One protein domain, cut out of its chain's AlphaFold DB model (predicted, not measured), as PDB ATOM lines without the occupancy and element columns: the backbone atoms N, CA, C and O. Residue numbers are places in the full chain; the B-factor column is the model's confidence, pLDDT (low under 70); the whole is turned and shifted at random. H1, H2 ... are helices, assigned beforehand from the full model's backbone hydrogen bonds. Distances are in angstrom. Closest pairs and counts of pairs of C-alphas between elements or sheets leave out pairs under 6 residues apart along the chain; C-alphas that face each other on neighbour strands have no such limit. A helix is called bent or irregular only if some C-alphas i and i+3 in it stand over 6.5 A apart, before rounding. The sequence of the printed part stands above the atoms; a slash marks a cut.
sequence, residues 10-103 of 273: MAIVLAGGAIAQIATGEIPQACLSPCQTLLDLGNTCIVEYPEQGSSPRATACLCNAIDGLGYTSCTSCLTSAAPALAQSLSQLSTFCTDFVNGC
ATOM      1  N   MET A  10      50.363  32.032 -26.226       29.64
ATOM      2  CA  MET A  10      50.496  33.358 -26.843       29.64
ATOM      3  C   MET A  10      49.387  33.663 -27.870       29.64
ATOM      4  O   MET A  10      49.118  34.826 -28.148       29.64
ATOM      5  N   ALA A  11      48.689  32.642 -28.387       32.28
ATOM      6  CA  ALA A  11      47.603  32.806 -29.363       32.28
ATOM      7  C   ALA A  11      46.245  33.152 -28.720       32.28
ATOM      8  O   ALA A  11      45.437  33.856 -29.320       32.28
ATOM      9  N   ILE A  12      46.006  32.725 -27.476       37.62
ATOM     10  CA  ILE A  12      44.749  33.006 -26.759       37.62
ATOM     11  C   ILE A  12      44.684  34.483 -26.332       37.62
ATOM     12  O   ILE A  12      43.617  35.096 -26.360       37.62
ATOM     13  N   VAL A  13      45.839  35.100 -26.054       37.47
ATOM     14  CA  VAL A  13      45.941  36.550 -25.814       37.47
ATOM     15  C   VAL A  13      45.728  37.353 -27.103       37.47
ATOM     16  O   VAL A  13      45.273  38.488 -27.039       37.47
ATOM     17  N   LEU A  14      45.970  36.776 -28.285       42.97
ATOM     18  CA  LEU A  14      45.782  37.471 -29.562       42.97
ATOM     19  C   LEU A  14      44.309  37.559 -29.984       42.97
ATOM     20  O   LEU A  14      43.912  38.603 -30.478       42.97
ATOM     21  N   ALA A  15      43.467  36.549 -29.753       41.75
ATOM     22  CA  ALA A  15      42.060  36.634 -30.169       41.75
ATOM     23  C   ALA A  15      41.246  37.627 -29.313       41.75
ATOM     24  O   ALA A  15      40.524  38.458 -29.854       41.75
ATOM     25  N   GLY A  16      41.405  37.602 -27.985       40.44
ATOM     26  CA  GLY A  16      40.755  38.581 -27.101       40.44
ATOM     27  C   GLY A  16      41.477  39.933 -27.071       40.44
ATOM     28  O   GLY A  16      40.846  40.991 -27.075       40.44
ATOM     29  N   GLY A  17      42.812  39.913 -27.082       40.72
ATOM     30  CA  GLY A  17      43.647  41.108 -26.970       40.72
ATOM     31  C   GLY A  17      43.778  41.900 -28.266       40.72
ATOM     32  O   GLY A  17      43.773  43.123 -28.191       40.72
ATOM     33  N   ALA A  18      43.826  41.274 -29.448       44.34
ATOM     34  CA  ALA A  18      43.902  42.037 -30.698       44.34
ATOM     35  C   ALA A  18      42.614  42.833 -30.936       44.34
ATOM     36  O   ALA A  18      42.687  43.989 -31.330       44.34
ATOM     37  N   ILE A  19      41.440  42.274 -30.626       47.66
ATOM     38  CA  ILE A  19      40.157  42.982 -30.785       47.66
ATOM     39  C   ILE A  19      40.018  44.092 -29.736       47.66
ATOM     40  O   ILE A  19      39.567  45.191 -30.057       47.66
ATOM     41  N   ALA A  20      40.479  43.850 -28.506       42.31
ATOM     42  CA  ALA A  20      40.530  44.879 -27.470       42.31
ATOM     43  C   ALA A  20      41.534  46.007 -27.794       42.31
ATOM     44  O   ALA A  20      41.252  47.167 -27.502       42.31
ATOM     45  N   GLN A  21      42.670  45.702 -28.434       42.75
ATOM     46  CA  GLN A  21      43.652  46.698 -28.891       42.75
ATOM     47  C   GLN A  21      43.162  47.484 -30.115       42.75
ATOM     48  O   GLN A  21      43.377  48.692 -30.204       42.75
ATOM     49  N   ILE A  22      42.416  46.836 -31.017       51.00
ATOM     50  CA  ILE A  22      41.741  47.500 -32.139       51.00
ATOM     51  C   ILE A  22      40.740  48.566 -31.630       51.00
ATOM     52  O   ILE A  22      40.565  49.609 -32.265       51.00
ATOM     53  N   ALA A  23      40.109  48.347 -30.470       43.50
ATOM     54  CA  ALA A  23      39.092  49.241 -29.915       43.50
ATOM     55  C   ALA A  23      39.630  50.589 -29.381       43.50
ATOM     56  O   ALA A  23      38.845  51.523 -29.212       43.50
ATOM     57  N   THR A  24      40.938  50.751 -29.139       44.31
ATOM     58  CA  THR A  24      41.487  51.948 -28.459       44.31
ATOM     59  C   THR A  24      41.969  53.083 -29.374       44.31
ATOM     60  O   THR A  24      42.713  53.955 -28.933       44.31
ATOM     61  N   GLY A  25      41.494  53.144 -30.622       54.22
ATOM     62  CA  GLY A  25      41.728  54.297 -31.510       54.22
ATOM     63  C   GLY A  25      42.812  54.105 -32.572       54.22
ATOM     64  O   GLY A  25      43.266  55.087 -33.154       54.22
ATOM     65  N   GLU A  26      43.206  52.860 -32.857       64.44
ATOM     66  CA  GLU A  26      44.206  52.555 -33.890       64.44
ATOM     67  C   GLU A  26      43.624  52.391 -35.302       64.44
ATOM     68  O   GLU A  26      44.374  52.441 -36.275       64.44
ATOM     69  N   ILE A  27      42.300  52.238 -35.455       75.62
ATOM     70  CA  ILE A  27      41.676  52.226 -36.786       75.62
ATOM     71  C   ILE A  27      41.589  53.667 -37.312       75.62
ATOM     72  O   ILE A  27      40.885  54.495 -36.724       75.62
ATOM     73  N   PRO A  28      42.224  53.984 -38.458       81.25
ATOM     74  CA  PRO A  28      42.067  55.281 -39.103       81.25
ATOM     75  C   PRO A  28      40.590  55.547 -39.407       81.25
ATOM     76  O   PRO A  28      39.900  54.668 -39.917       81.25
ATOM     77  N   GLN A  29      40.104  56.768 -39.163       81.06
ATOM     78  CA  GLN A  29      38.688  57.129 -39.375       81.06
ATOM     79  C   GLN A  29      38.178  56.780 -40.787       81.06
ATOM     80  O   GLN A  29      37.030  56.378 -40.950       81.06
ATOM     81  N   ALA A  30      39.052  56.846 -41.798       83.94
ATOM     82  CA  ALA A  30      38.746  56.445 -43.173       83.94
ATOM     83  C   ALA A  30      38.388  54.949 -43.325       83.94
ATOM     84  O   ALA A  30      37.650  54.586 -44.237       83.94
ATOM     85  N   CYS A  31      38.882  54.092 -42.428       84.00
ATOM     86  CA  CYS A  31      38.650  52.647 -42.422       84.00
ATOM     87  C   CYS A  31      37.613  52.197 -41.393       84.00
ATOM     88  O   CYS A  31      37.277  51.016 -41.350       84.00
ATOM     89  N   LEU A  32      37.053  53.111 -40.599       83.31
ATOM     90  CA  LEU A  32      36.081  52.752 -39.571       83.31
ATOM     91  C   LEU A  32      34.805  52.166 -40.189       83.31
ATOM     92  O   LEU A  32      34.378  51.086 -39.804       83.31
ATOM     93  N   SER A  33      34.254  52.807 -41.225       84.94
ATOM     94  CA  SER A  33      33.056  52.313 -41.918       84.94
ATOM     95  C   SER A  33      33.211  50.904 -42.516       84.94
ATOM     96  O   SER A  33      32.303  50.103 -42.298       84.94
ATOM     97  N   PRO A  34      34.286  50.561 -43.260       80.44
ATOM     98  CA  PRO A  34      34.450  49.202 -43.778       80.44
ATOM     99  C   PRO A  34      34.796  48.170 -42.695       80.44
ATOM    100  O   PRO A  34      34.560  46.985 -42.911       80.44
ATOM    101  N   CYS A  35      35.337  48.587 -41.545       83.62
ATOM    102  CA  CYS A  35      35.671  47.690 -40.435       83.62
ATOM    103  C   CYS A  35      34.562  47.566 -39.376       83.62
ATOM    104  O   CYS A  35      34.622  46.656 -38.551       83.62
ATOM    105  N   GLN A  36      33.545  48.432 -39.400       83.56
ATOM    106  CA  GLN A  36      32.519  48.519 -38.357       83.56
ATOM    107  C   GLN A  36      31.810  47.184 -38.116       83.56
ATOM    108  O   GLN A  36      31.685  46.760 -36.976       83.56
ATOM    109  N   THR A  37      31.424  46.472 -39.176       81.44
ATOM    110  CA  THR A  37      30.726  45.185 -39.046       81.44
ATOM    111  C   THR A  37      31.564  44.138 -38.308       81.44
ATOM    112  O   THR A  37      31.027  43.335 -37.551       81.44
ATOM    113  N   LEU A  38      32.887  44.158 -38.499       81.94
ATOM    114  CA  LEU A  38      33.803  43.254 -37.804       81.94
ATOM    115  C   LEU A  38      33.929  43.619 -36.318       81.94
ATOM    116  O   LEU A  38      33.961  42.726 -35.472       81.94
ATOM    117  N   LEU A  39      33.956  44.918 -35.997       81.81
ATOM    118  CA  LEU A  39      33.962  45.409 -34.614       81.81
ATOM    119  C   LEU A  39      32.664  45.055 -33.886       81.81
ATOM    120  O   LEU A  39      32.707  44.547 -32.766       81.81
ATOM    121  N   ASP A  40      31.523  45.279 -34.537       81.69
ATOM    122  CA  ASP A  40      30.205  44.987 -33.976       81.69
ATOM    123  C   ASP A  40      30.036  43.483 -33.729       81.69
ATOM    124  O   ASP A  40      29.531  43.086 -32.676       81.69
ATOM    125  N   LEU A  41      30.514  42.638 -34.653       81.69
ATOM    126  CA  LEU A  41      30.532  41.189 -34.457       81.69
ATOM    127  C   LEU A  41      31.390  40.804 -33.248       81.69
ATOM    128  O   LEU A  41      30.918  40.069 -32.380       81.69
ATOM    129  N   GLY A  42      32.638  41.280 -33.190       79.12
ATOM    130  CA  GLY A  42      33.545  40.954 -32.091       79.12
ATOM    131  C   GLY A  42      32.953  41.340 -30.738       79.12
ATOM    132  O   GLY A  42      32.940  40.528 -29.814       79.12
ATOM    133  N   ASN A  43      32.368  42.538 -30.648       79.00
ATOM    134  CA  ASN A  43      31.682  42.991 -29.443       79.00
ATOM    135  C   ASN A  43      30.455  42.124 -29.110       79.00
ATOM    136  O   ASN A  43      30.263  41.761 -27.953       79.00
ATOM    137  N   THR A  44      29.660  41.739 -30.113       81.44
ATOM    138  CA  THR A  44      28.497  40.857 -29.922       81.44
ATOM    139  C   THR A  44      28.923  39.508 -29.343       81.44
ATOM    140  O   THR A  44      28.383  39.096 -28.322       81.44
ATOM    141  N   CYS A  45      29.944  38.864 -29.914       80.88
ATOM    142  CA  CYS A  45      30.450  37.584 -29.416       80.88
ATOM    143  C   CYS A  45      31.003  37.673 -27.982       80.88
ATOM    144  O   CYS A  45      30.804  36.752 -27.193       80.88
ATOM    145  N   ILE A  46      31.673  38.773 -27.620       78.12
ATOM    146  CA  ILE A  46      32.175  38.988 -26.251       78.12
ATOM    147  C   ILE A  46      31.019  39.181 -25.262       78.12
ATOM    148  O   ILE A  46      31.050  38.626 -24.165       78.12
ATOM    149  N   VAL A  47      30.002  39.962 -25.636       80.81
ATOM    150  CA  VAL A  47      28.839  40.240 -24.781       80.81
ATOM    151  C   VAL A  47      27.958  39.001 -24.611       80.81
ATOM    152  O   VAL A  47      27.444  38.768 -23.519       80.81
ATOM    153  N   GLU A  48      27.783  38.212 -25.670       80.75
ATOM    154  CA  GLU A  48      26.928  37.022 -25.679       80.75
ATOM    155  C   GLU A  48      27.577  35.824 -24.969       80.75
ATOM    156  O   GLU A  48      26.881  35.032 -24.333       80.75
ATOM    157  N   TYR A  49      28.912  35.742 -24.981       77.12
ATOM    158  CA  TYR A  49      29.687  34.723 -24.264       77.12
ATOM    159  C   TYR A  49      30.628  35.365 -23.228       77.12
ATOM    160  O   TYR A  49      31.854  35.251 -23.351       77.12
ATOM    161  N   PRO A  50      30.073  36.009 -22.179       64.56
ATOM    162  CA  PRO A  50      30.812  36.860 -21.245       64.56
ATOM    163  C   PRO A  50      31.654  36.078 -20.234       64.56
ATOM    164  O   PRO A  50      32.308  36.691 -19.390       64.56
ATOM    165  N   GLU A  51      31.617  34.742 -20.272       61.84
ATOM    166  CA  GLU A  51      32.321  33.863 -19.339       61.84
ATOM    167  C   GLU A  51      33.837  33.945 -19.539       61.84
ATOM    168  O   GLU A  51      34.454  33.051 -20.101       61.84
ATOM    169  N   GLN A  52      34.418  35.040 -19.037       48.94
ATOM    170  CA  GLN A  52      35.826  35.427 -19.076       48.94
ATOM    171  C   GLN A  52      36.303  35.664 -20.516       48.94
ATOM    172  O   GLN A  52      36.283  34.756 -21.330       48.94
ATOM    173  N   GLY A  53      36.738  36.887 -20.850       46.81
ATOM    174  CA  GLY A  53      37.048  37.388 -22.211       46.81
ATOM    175  C   GLY A  53      38.101  36.634 -23.053       46.81
ATOM    176  O   GLY A  53      38.621  37.177 -24.022       46.81
ATOM    177  N   SER A  54      38.420  35.394 -22.695       56.38
ATOM    178  CA  SER A  54      39.218  34.407 -23.422       56.38
ATOM    179  C   SER A  54      38.481  33.064 -23.562       56.38
ATOM    180  O   SER A  54      39.120  32.023 -23.717       56.38
ATOM    181  N   SER A  55      37.146  33.055 -23.468       69.12
ATOM    182  CA  SER A  55      36.377  31.822 -23.596       69.12
ATOM    183  C   SER A  55      36.518  31.254 -25.015       69.12
ATOM    184  O   SER A  55      36.447  31.991 -26.011       69.12
ATOM    185  N   PRO A  56      36.696  29.930 -25.151       77.00
ATOM    186  CA  PRO A  56      36.725  29.295 -26.460       77.00
ATOM    187  C   PRO A  56      35.384  29.485 -27.195       77.00
ATOM    188  O   PRO A  56      35.379  29.491 -28.419       77.00
ATOM    189  N   ARG A  57      34.282  29.762 -26.473       79.62
ATOM    190  CA  ARG A  57      32.965  30.135 -27.025       79.62
ATOM    191  C   ARG A  57      32.964  31.479 -27.751       79.62
ATOM    192  O   ARG A  57      32.508  31.544 -28.888       79.62
ATOM    193  N   ALA A  58      33.501  32.535 -27.136       79.88
ATOM    194  CA  ALA A  58      33.595  33.848 -27.780       79.88
ATOM    195  C   ALA A  58      34.505  33.789 -29.019       79.88
ATOM    196  O   ALA A  58      34.184  34.359 -30.063       79.88
ATOM    197  N   THR A  59      35.603  33.032 -28.920       83.50
ATOM    198  CA  THR A  59      36.520  32.792 -30.045       83.50
ATOM    199  C   THR A  59      35.833  32.015 -31.168       83.50
ATOM    200  O   THR A  59      35.935  32.405 -32.327       83.50
ATOM    201  N   ALA A  60      35.085  30.957 -30.842       84.00
ATOM    202  CA  ALA A  60      34.324  30.182 -31.819       84.00
ATOM    203  C   ALA A  60      33.254  31.025 -32.518       84.00
ATOM    204  O   ALA A  60      33.163  30.981 -33.742       84.00
ATOM    205  N   CYS A  61      32.510  31.839 -31.764       85.38
ATOM    206  CA  CYS A  61      31.523  32.772 -32.307       85.38
ATOM    207  C   CYS A  61      32.155  33.713 -33.338       85.38
ATOM    208  O   CYS A  61      31.664  33.833 -34.461       85.38
ATOM    209  N   LEU A  62      33.287  34.329 -32.983       85.38
ATOM    210  CA  LEU A  62      34.004  35.225 -33.881       85.38
ATOM    211  C   LEU A  62      34.514  34.482 -35.120       85.38
ATOM    212  O   LEU A  62      34.281  34.925 -36.242       85.38
ATOM    213  N   CYS A  63      35.203  33.358 -34.927       87.62
ATOM    214  CA  CYS A  63      35.833  32.625 -36.017       87.62
ATOM    215  C   CYS A  63      34.821  32.023 -36.992       87.62
ATOM    216  O   CYS A  63      35.062  32.046 -38.196       87.62
ATOM    217  N   ASN A  64      33.671  31.560 -36.500       83.75
ATOM    218  CA  ASN A  64      32.587  31.063 -37.345       83.75
ATOM    219  C   ASN A  64      31.954  32.202 -38.167       83.75
ATOM    220  O   ASN A  64      31.651  32.047 -39.348       83.75
ATOM    221  N   ALA A  65      31.815  33.387 -37.575       81.44
ATOM    222  CA  ALA A  65      31.201  34.518 -38.255       81.44
ATOM    223  C   ALA A  65      32.159  35.288 -39.195       81.44
ATOM    224  O   ALA A  65      31.688  35.958 -40.119       81.44
ATOM    225  N   ILE A  66      33.485  35.171 -39.030       79.00
ATOM    226  CA  ILE A  66      34.480  35.819 -39.907       79.00
ATOM    227  C   ILE A  66      34.392  35.322 -41.358       79.00
ATOM    228  O   ILE A  66      34.447  36.151 -42.272       79.00
ATOM    229  N   ASP A  67      34.201  34.018 -41.583       69.00
ATOM    230  CA  ASP A  67      34.132  33.440 -42.938       69.00
ATOM    231  C   ASP A  67      32.950  33.991 -43.760       69.00
ATOM    232  O   ASP A  67      33.012  34.055 -44.988       69.00
ATOM    233  N   GLY A  68      31.887  34.465 -43.098       66.31
ATOM    234  CA  GLY A  68      30.714  35.054 -43.751       66.31
ATOM    235  C   GLY A  68      30.786  36.567 -43.987       66.31
ATOM    236  O   GLY A  68      30.001  37.098 -44.773       66.31
ATOM    237  N   LEU A  69      31.697  37.281 -43.320       68.94
ATOM    238  CA  LEU A  69      31.651  38.747 -43.237       68.94
ATOM    239  C   LEU A  69      32.382  39.497 -44.352       68.94
ATOM    240  O   LEU A  69      32.212  40.711 -44.468       68.94
ATOM    241  N   GLY A  70      33.190  38.821 -45.172       65.50
ATOM    242  CA  GLY A  70      33.882  39.477 -46.288       65.50
ATOM    243  C   GLY A  70      34.771  40.647 -45.839       65.50
ATOM    244  O   GLY A  70      34.712  41.739 -46.405       65.50
ATOM    245  N   TYR A  71      35.617  40.426 -44.826       76.44
ATOM    246  CA  TYR A  71      36.499  41.434 -44.210       76.44
ATOM    247  C   TYR A  71      37.566  42.023 -45.158       76.44
ATOM    248  O   TYR A  71      38.318  42.913 -44.764       76.44
ATOM    249  N   THR A  72      37.612  41.593 -46.422       81.88
ATOM    250  CA  THR A  72      38.529  42.091 -47.460       81.88
ATOM    251  C   THR A  72      38.469  43.608 -47.622       81.88
ATOM    252  O   THR A  72      39.516  44.236 -47.744       81.88
ATOM    253  N   SER A  73      37.284  44.221 -47.539       83.50
ATOM    254  CA  SER A  73      37.136  45.684 -47.628       83.50
ATOM    255  C   SER A  73      37.801  46.420 -46.456       83.50
ATOM    256  O   SER A  73      38.434  47.459 -46.654       83.50
ATOM    257  N   CYS A  74      37.707  45.866 -45.242       85.25
ATOM    258  CA  CYS A  74      38.404  46.387 -44.064       85.25
ATOM    259  C   CYS A  74      39.921  46.207 -44.215       85.25
ATOM    260  O   CYS A  74      40.667  47.182 -44.104       85.25
ATOM    261  N   THR A  75      40.383  45.001 -44.569       87.25
ATOM    262  CA  THR A  75      41.814  44.711 -44.760       87.25
ATOM    263  C   THR A  75      42.442  45.592 -45.834       87.25
ATOM    264  O   THR A  75      43.526  46.134 -45.617       87.25
ATOM    265  N   SER A  76      41.781  45.781 -46.981       89.94
ATOM    266  CA  SER A  76      42.286  46.638 -48.058       89.94
ATOM    267  C   SER A  76      42.450  48.085 -47.599       89.94
ATOM    268  O   SER A  76      43.481  48.689 -47.884       89.94
ATOM    269  N   CYS A  77      41.491  48.623 -46.836       90.06
ATOM    270  CA  CYS A  77      41.611  49.973 -46.288       90.06
ATOM    271  C   CYS A  77      42.765  50.072 -45.277       90.06
ATOM    272  O   CYS A  77      43.612  50.966 -45.369       90.06
ATOM    273  N   LEU A  78      42.842  49.116 -44.346       88.06
ATOM    274  CA  LEU A  78      43.897  49.072 -43.335       88.06
ATOM    275  C   LEU A  78      45.285  48.896 -43.953       88.06
ATOM    276  O   LEU A  78      46.240  49.475 -43.457       88.06
ATOM    277  N   THR A  79      45.417  48.174 -45.065       90.88
ATOM    278  CA  THR A  79      46.719  47.966 -45.723       90.88
ATOM    279  C   THR A  79      47.370  49.295 -46.124       90.88
ATOM    280  O   THR A  79      48.588  49.435 -46.036       90.88
ATOM    281  N   SER A  80      46.572  50.291 -46.524       86.31
ATOM    282  CA  SER A  80      47.079  51.611 -46.920       86.31
ATOM    283  C   SER A  80      47.317  52.567 -45.749       86.31
ATOM    284  O   SER A  80      48.175  53.439 -45.857       86.31
ATOM    285  N   ALA A  81      46.558  52.440 -44.658       86.12
ATOM    286  CA  ALA A  81      46.537  53.438 -43.586       86.12
ATOM    287  C   ALA A  81      47.127  52.947 -42.246       86.12
ATOM    288  O   ALA A  81      47.609  53.757 -41.461       86.12
ATOM    289  N   ALA A  82      47.110  51.637 -41.995       84.19
ATOM    290  CA  ALA A  82      47.608  50.977 -40.786       84.19
ATOM    291  C   ALA A  82      48.058  49.526 -41.103       84.19
ATOM    292  O   ALA A  82      47.378  48.560 -40.739       84.19
ATOM    293  N   PRO A  83      49.198  49.334 -41.797       82.25
ATOM    294  CA  PRO A  83      49.604  48.027 -42.325       82.25
ATOM    295  C   PRO A  83      49.872  46.971 -41.243       82.25
ATOM    296  O   PRO A  83      49.629  45.790 -41.478       82.25
ATOM    297  N   ALA A  84      50.313  47.377 -40.047       80.06
ATOM    298  CA  ALA A  84      50.461  46.469 -38.908       80.06
ATOM    299  C   ALA A  84      49.107  45.877 -38.479       80.06
ATOM    300  O   ALA A  84      48.996  44.673 -38.274       80.06
ATOM    301  N   LEU A  85      48.052  46.700 -38.450       80.88
ATOM    302  CA  LEU A  85      46.701  46.252 -38.113       80.88
ATOM    303  C   LEU A  85      46.127  45.326 -39.188       80.88
ATOM    304  O   LEU A  85      45.504  44.313 -38.876       80.88
ATOM    305  N   ALA A  86      46.383  45.637 -40.463       83.50
ATOM    306  CA  ALA A  86      46.032  44.752 -41.572       83.50
ATOM    307  C   ALA A  86      46.720  43.381 -41.445       83.50
ATOM    308  O   ALA A  86      46.094  42.347 -41.684       83.50
ATOM    309  N   GLN A  87      47.989  43.363 -41.019       84.75
ATOM    310  CA  GLN A  87      48.730  42.129 -40.767       84.75
ATOM    311  C   GLN A  87      48.124  41.329 -39.606       84.75
ATOM    312  O   GLN A  87      47.927  40.123 -39.752       84.75
ATOM    313  N   SER A  88      47.766  41.979 -38.494       82.12
ATOM    314  CA  SER A  88      47.069  41.330 -37.375       82.12
ATOM    315  C   SER A  88      45.730  40.727 -37.803       82.12
ATOM    316  O   SER A  88      45.414  39.601 -37.424       82.12
ATOM    317  N   LEU A  89      44.966  41.423 -38.650       83.31
ATOM    318  CA  LEU A  89      43.695  40.912 -39.175       83.31
ATOM    319  C   LEU A  89      43.891  39.677 -40.066       83.31
ATOM    320  O   LEU A  89      43.126  38.716 -39.991       83.31
ATOM    321  N   SER A  90      44.949  39.673 -40.883       84.00
ATOM    322  CA  SER A  90      45.322  38.499 -41.674       84.00
ATOM    323  C   SER A  90      45.717  37.317 -40.786       84.00
ATOM    324  O   SER A  90      45.336  36.188 -41.082       84.00
ATOM    325  N   GLN A  91      46.455  37.560 -39.699       85.81
ATOM    326  CA  GLN A  91      46.812  36.515 -38.736       85.81
ATOM    327  C   GLN A  91      45.581  35.965 -38.011       85.81
ATOM    328  O   GLN A  91      45.504  34.761 -37.794       85.81
ATOM    329  N   LEU A  92      44.607  36.821 -37.685       84.62
ATOM    330  CA  LEU A  92      43.342  36.401 -37.083       84.62
ATOM    331  C   LEU A  92      42.556  35.468 -38.011       84.62
ATOM    332  O   LEU A  92      42.028  34.464 -37.551       84.62
ATOM    333  N   SER A  93      42.516  35.766 -39.312       84.06
ATOM    334  CA  SER A  93      41.896  34.881 -40.303       84.06
ATOM    335  C   SER A  93      42.551  33.500 -40.309       84.06
ATOM    336  O   SER A  93      41.852  32.504 -40.144       84.06
ATOM    337  N   THR A  94      43.883  33.432 -40.421       87.19
ATOM    338  CA  THR A  94      44.606  32.151 -40.379       87.19
ATOM    339  C   THR A  94      44.368  31.418 -39.063       87.19
ATOM    340  O   THR A  94      44.056  30.231 -39.069       87.19
ATOM    341  N   PHE A  95      44.433  32.135 -37.940       88.62
ATOM    342  CA  PHE A  95      44.137  31.581 -36.624       88.62
ATOM    343  C   PHE A  95      42.727  30.993 -36.561       88.62
ATOM    344  O   PHE A  95      42.565  29.883 -36.071       88.62
ATOM    345  N   CYS A  96      41.714  31.696 -37.067       87.44
ATOM    346  CA  CYS A  96      40.341  31.213 -37.054       87.44
ATOM    347  C   CYS A  96      40.148  29.983 -37.939       87.44
ATOM    348  O   CYS A  96      39.494  29.031 -37.514       87.44
ATOM    349  N   THR A  97      40.773  29.952 -39.116       87.38
ATOM    350  CA  THR A  97      40.791  28.760 -39.968       87.38
ATOM    351  C   THR A  97      41.432  27.573 -39.247       87.38
ATOM    352  O   THR A  97      40.853  26.489 -39.225       87.38
ATOM    353  N   ASP A  98      42.583  27.770 -38.602       88.31
ATOM    354  CA  ASP A  98      43.270  26.715 -37.845       88.31
ATOM    355  C   ASP A  98      42.491  26.292 -36.592       88.31
ATOM    356  O   ASP A  98      42.493  25.120 -36.212       88.31
ATOM    357  N   PHE A  99      41.807  27.230 -35.942       87.00
ATOM    358  CA  PHE A  99      40.996  26.990 -34.755       87.00
ATOM    359  C   PHE A  99      39.763  26.138 -35.082       87.00
ATOM    360  O   PHE A  99      39.492  25.165 -34.371       87.00
ATOM    361  N   VAL A 100      39.062  26.470 -36.172       86.81
ATOM    362  CA  VAL A 100      37.888  25.733 -36.666       86.81
ATOM    363  C   VAL A 100      38.307  24.375 -37.226       86.81
ATOM    364  O   VAL A 100      37.828  23.351 -36.748       86.81
ATOM    365  N   ASN A 101      39.266  24.334 -38.158       87.56
ATOM    366  CA  ASN A 101      39.731  23.070 -38.745       87.56
ATOM    367  C   ASN A 101      40.391  22.155 -37.710       87.56
ATOM    368  O   ASN A 101      40.306  20.934 -37.803       87.56
ATOM    369  N   GLY A 102      41.052  22.739 -36.710       88.69
ATOM    370  CA  GLY A 102      41.644  22.019 -35.589       88.69
ATOM    371  C   GLY A 102      40.647  21.629 -34.498       88.69
ATOM    372  O   GLY A 102      41.091  21.117 -33.467       88.69
ATOM    373  N   CYS A 103      39.348  21.898 -34.688       89.75
ATOM    374  CA  CYS A 103      38.255  21.539 -33.782       89.75
ATOM    375  C   CYS A 103      38.483  21.995 -32.337       89.75
ATOM    376  O   CYS A 103      38.095  21.323 -31.382       89.75
TER     377      CYS A 103
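Overview. This is residues 10 to 103 of the 273 residues of an uncharacterized protein of Serendipita vermifera MAFF 305830 (UniProt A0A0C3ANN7). Four helices close a ring: the two longest, H2 and H5, are bridged by H3 and H4, and H1 covers one face. The 94 printed residues hold five named helices, H1 to H5 in order, and no named strand: all helix, mostly crossed. The whole is compact, radius of gyration of the C-alphas 12.4 A, spans 33 by 25 by 24 A.

Along the chain. Find H2, residues 29 to 48, from C-alpha 29 at (38.688, 57.129, -39.375), 27.0 A long; it is irregular, C-alphas 34 and 37 being 7.2 A apart, with a kink of 61 degrees near residue 36. H5, residues 83 to 101, runs 27.1 A to C-alpha 101 at (39.731, 23.070, -38.745). Look for H1 at residues 10 to 22, 17.5 A, H3 at 56 to 69, 19.9 A, and H4 at 72 to 81, 14.4 A.

Arrangement. From H2, apart from H5, look to its hairpin with H3, closest C-alphas Cys 45 and Ala 58, 5.2 A. Residues 30 to 35 of H2 touch H4, closest C-alphas Cys 35 and Cys 74, 4.7 A. H5 is the hub, touching H4 in a hairpin at a shallow tilt of 30 degrees, closest C-alphas Leu 78 and Ala 86, 5.1 A; H3, Cys 63 and Cys 96, 4.8 A; and H1, Ala 15 and Leu 92, 7.0 A. Every O i to N i+4 pair is within hydrogen-bond range in H5, against 6 of 9 in H1, 12 of 16 in H2, 8 of 10 in H3 and 5 of 6 in H4.

Size, cuts and confidence. The farthest C-alphas, of Ala 30 and Cys 103, are 36.2 A apart. The printed part has no cut and no long link; pLDDT is under 70 at residues 10 to 26, 50 to 55 and 67 to 70.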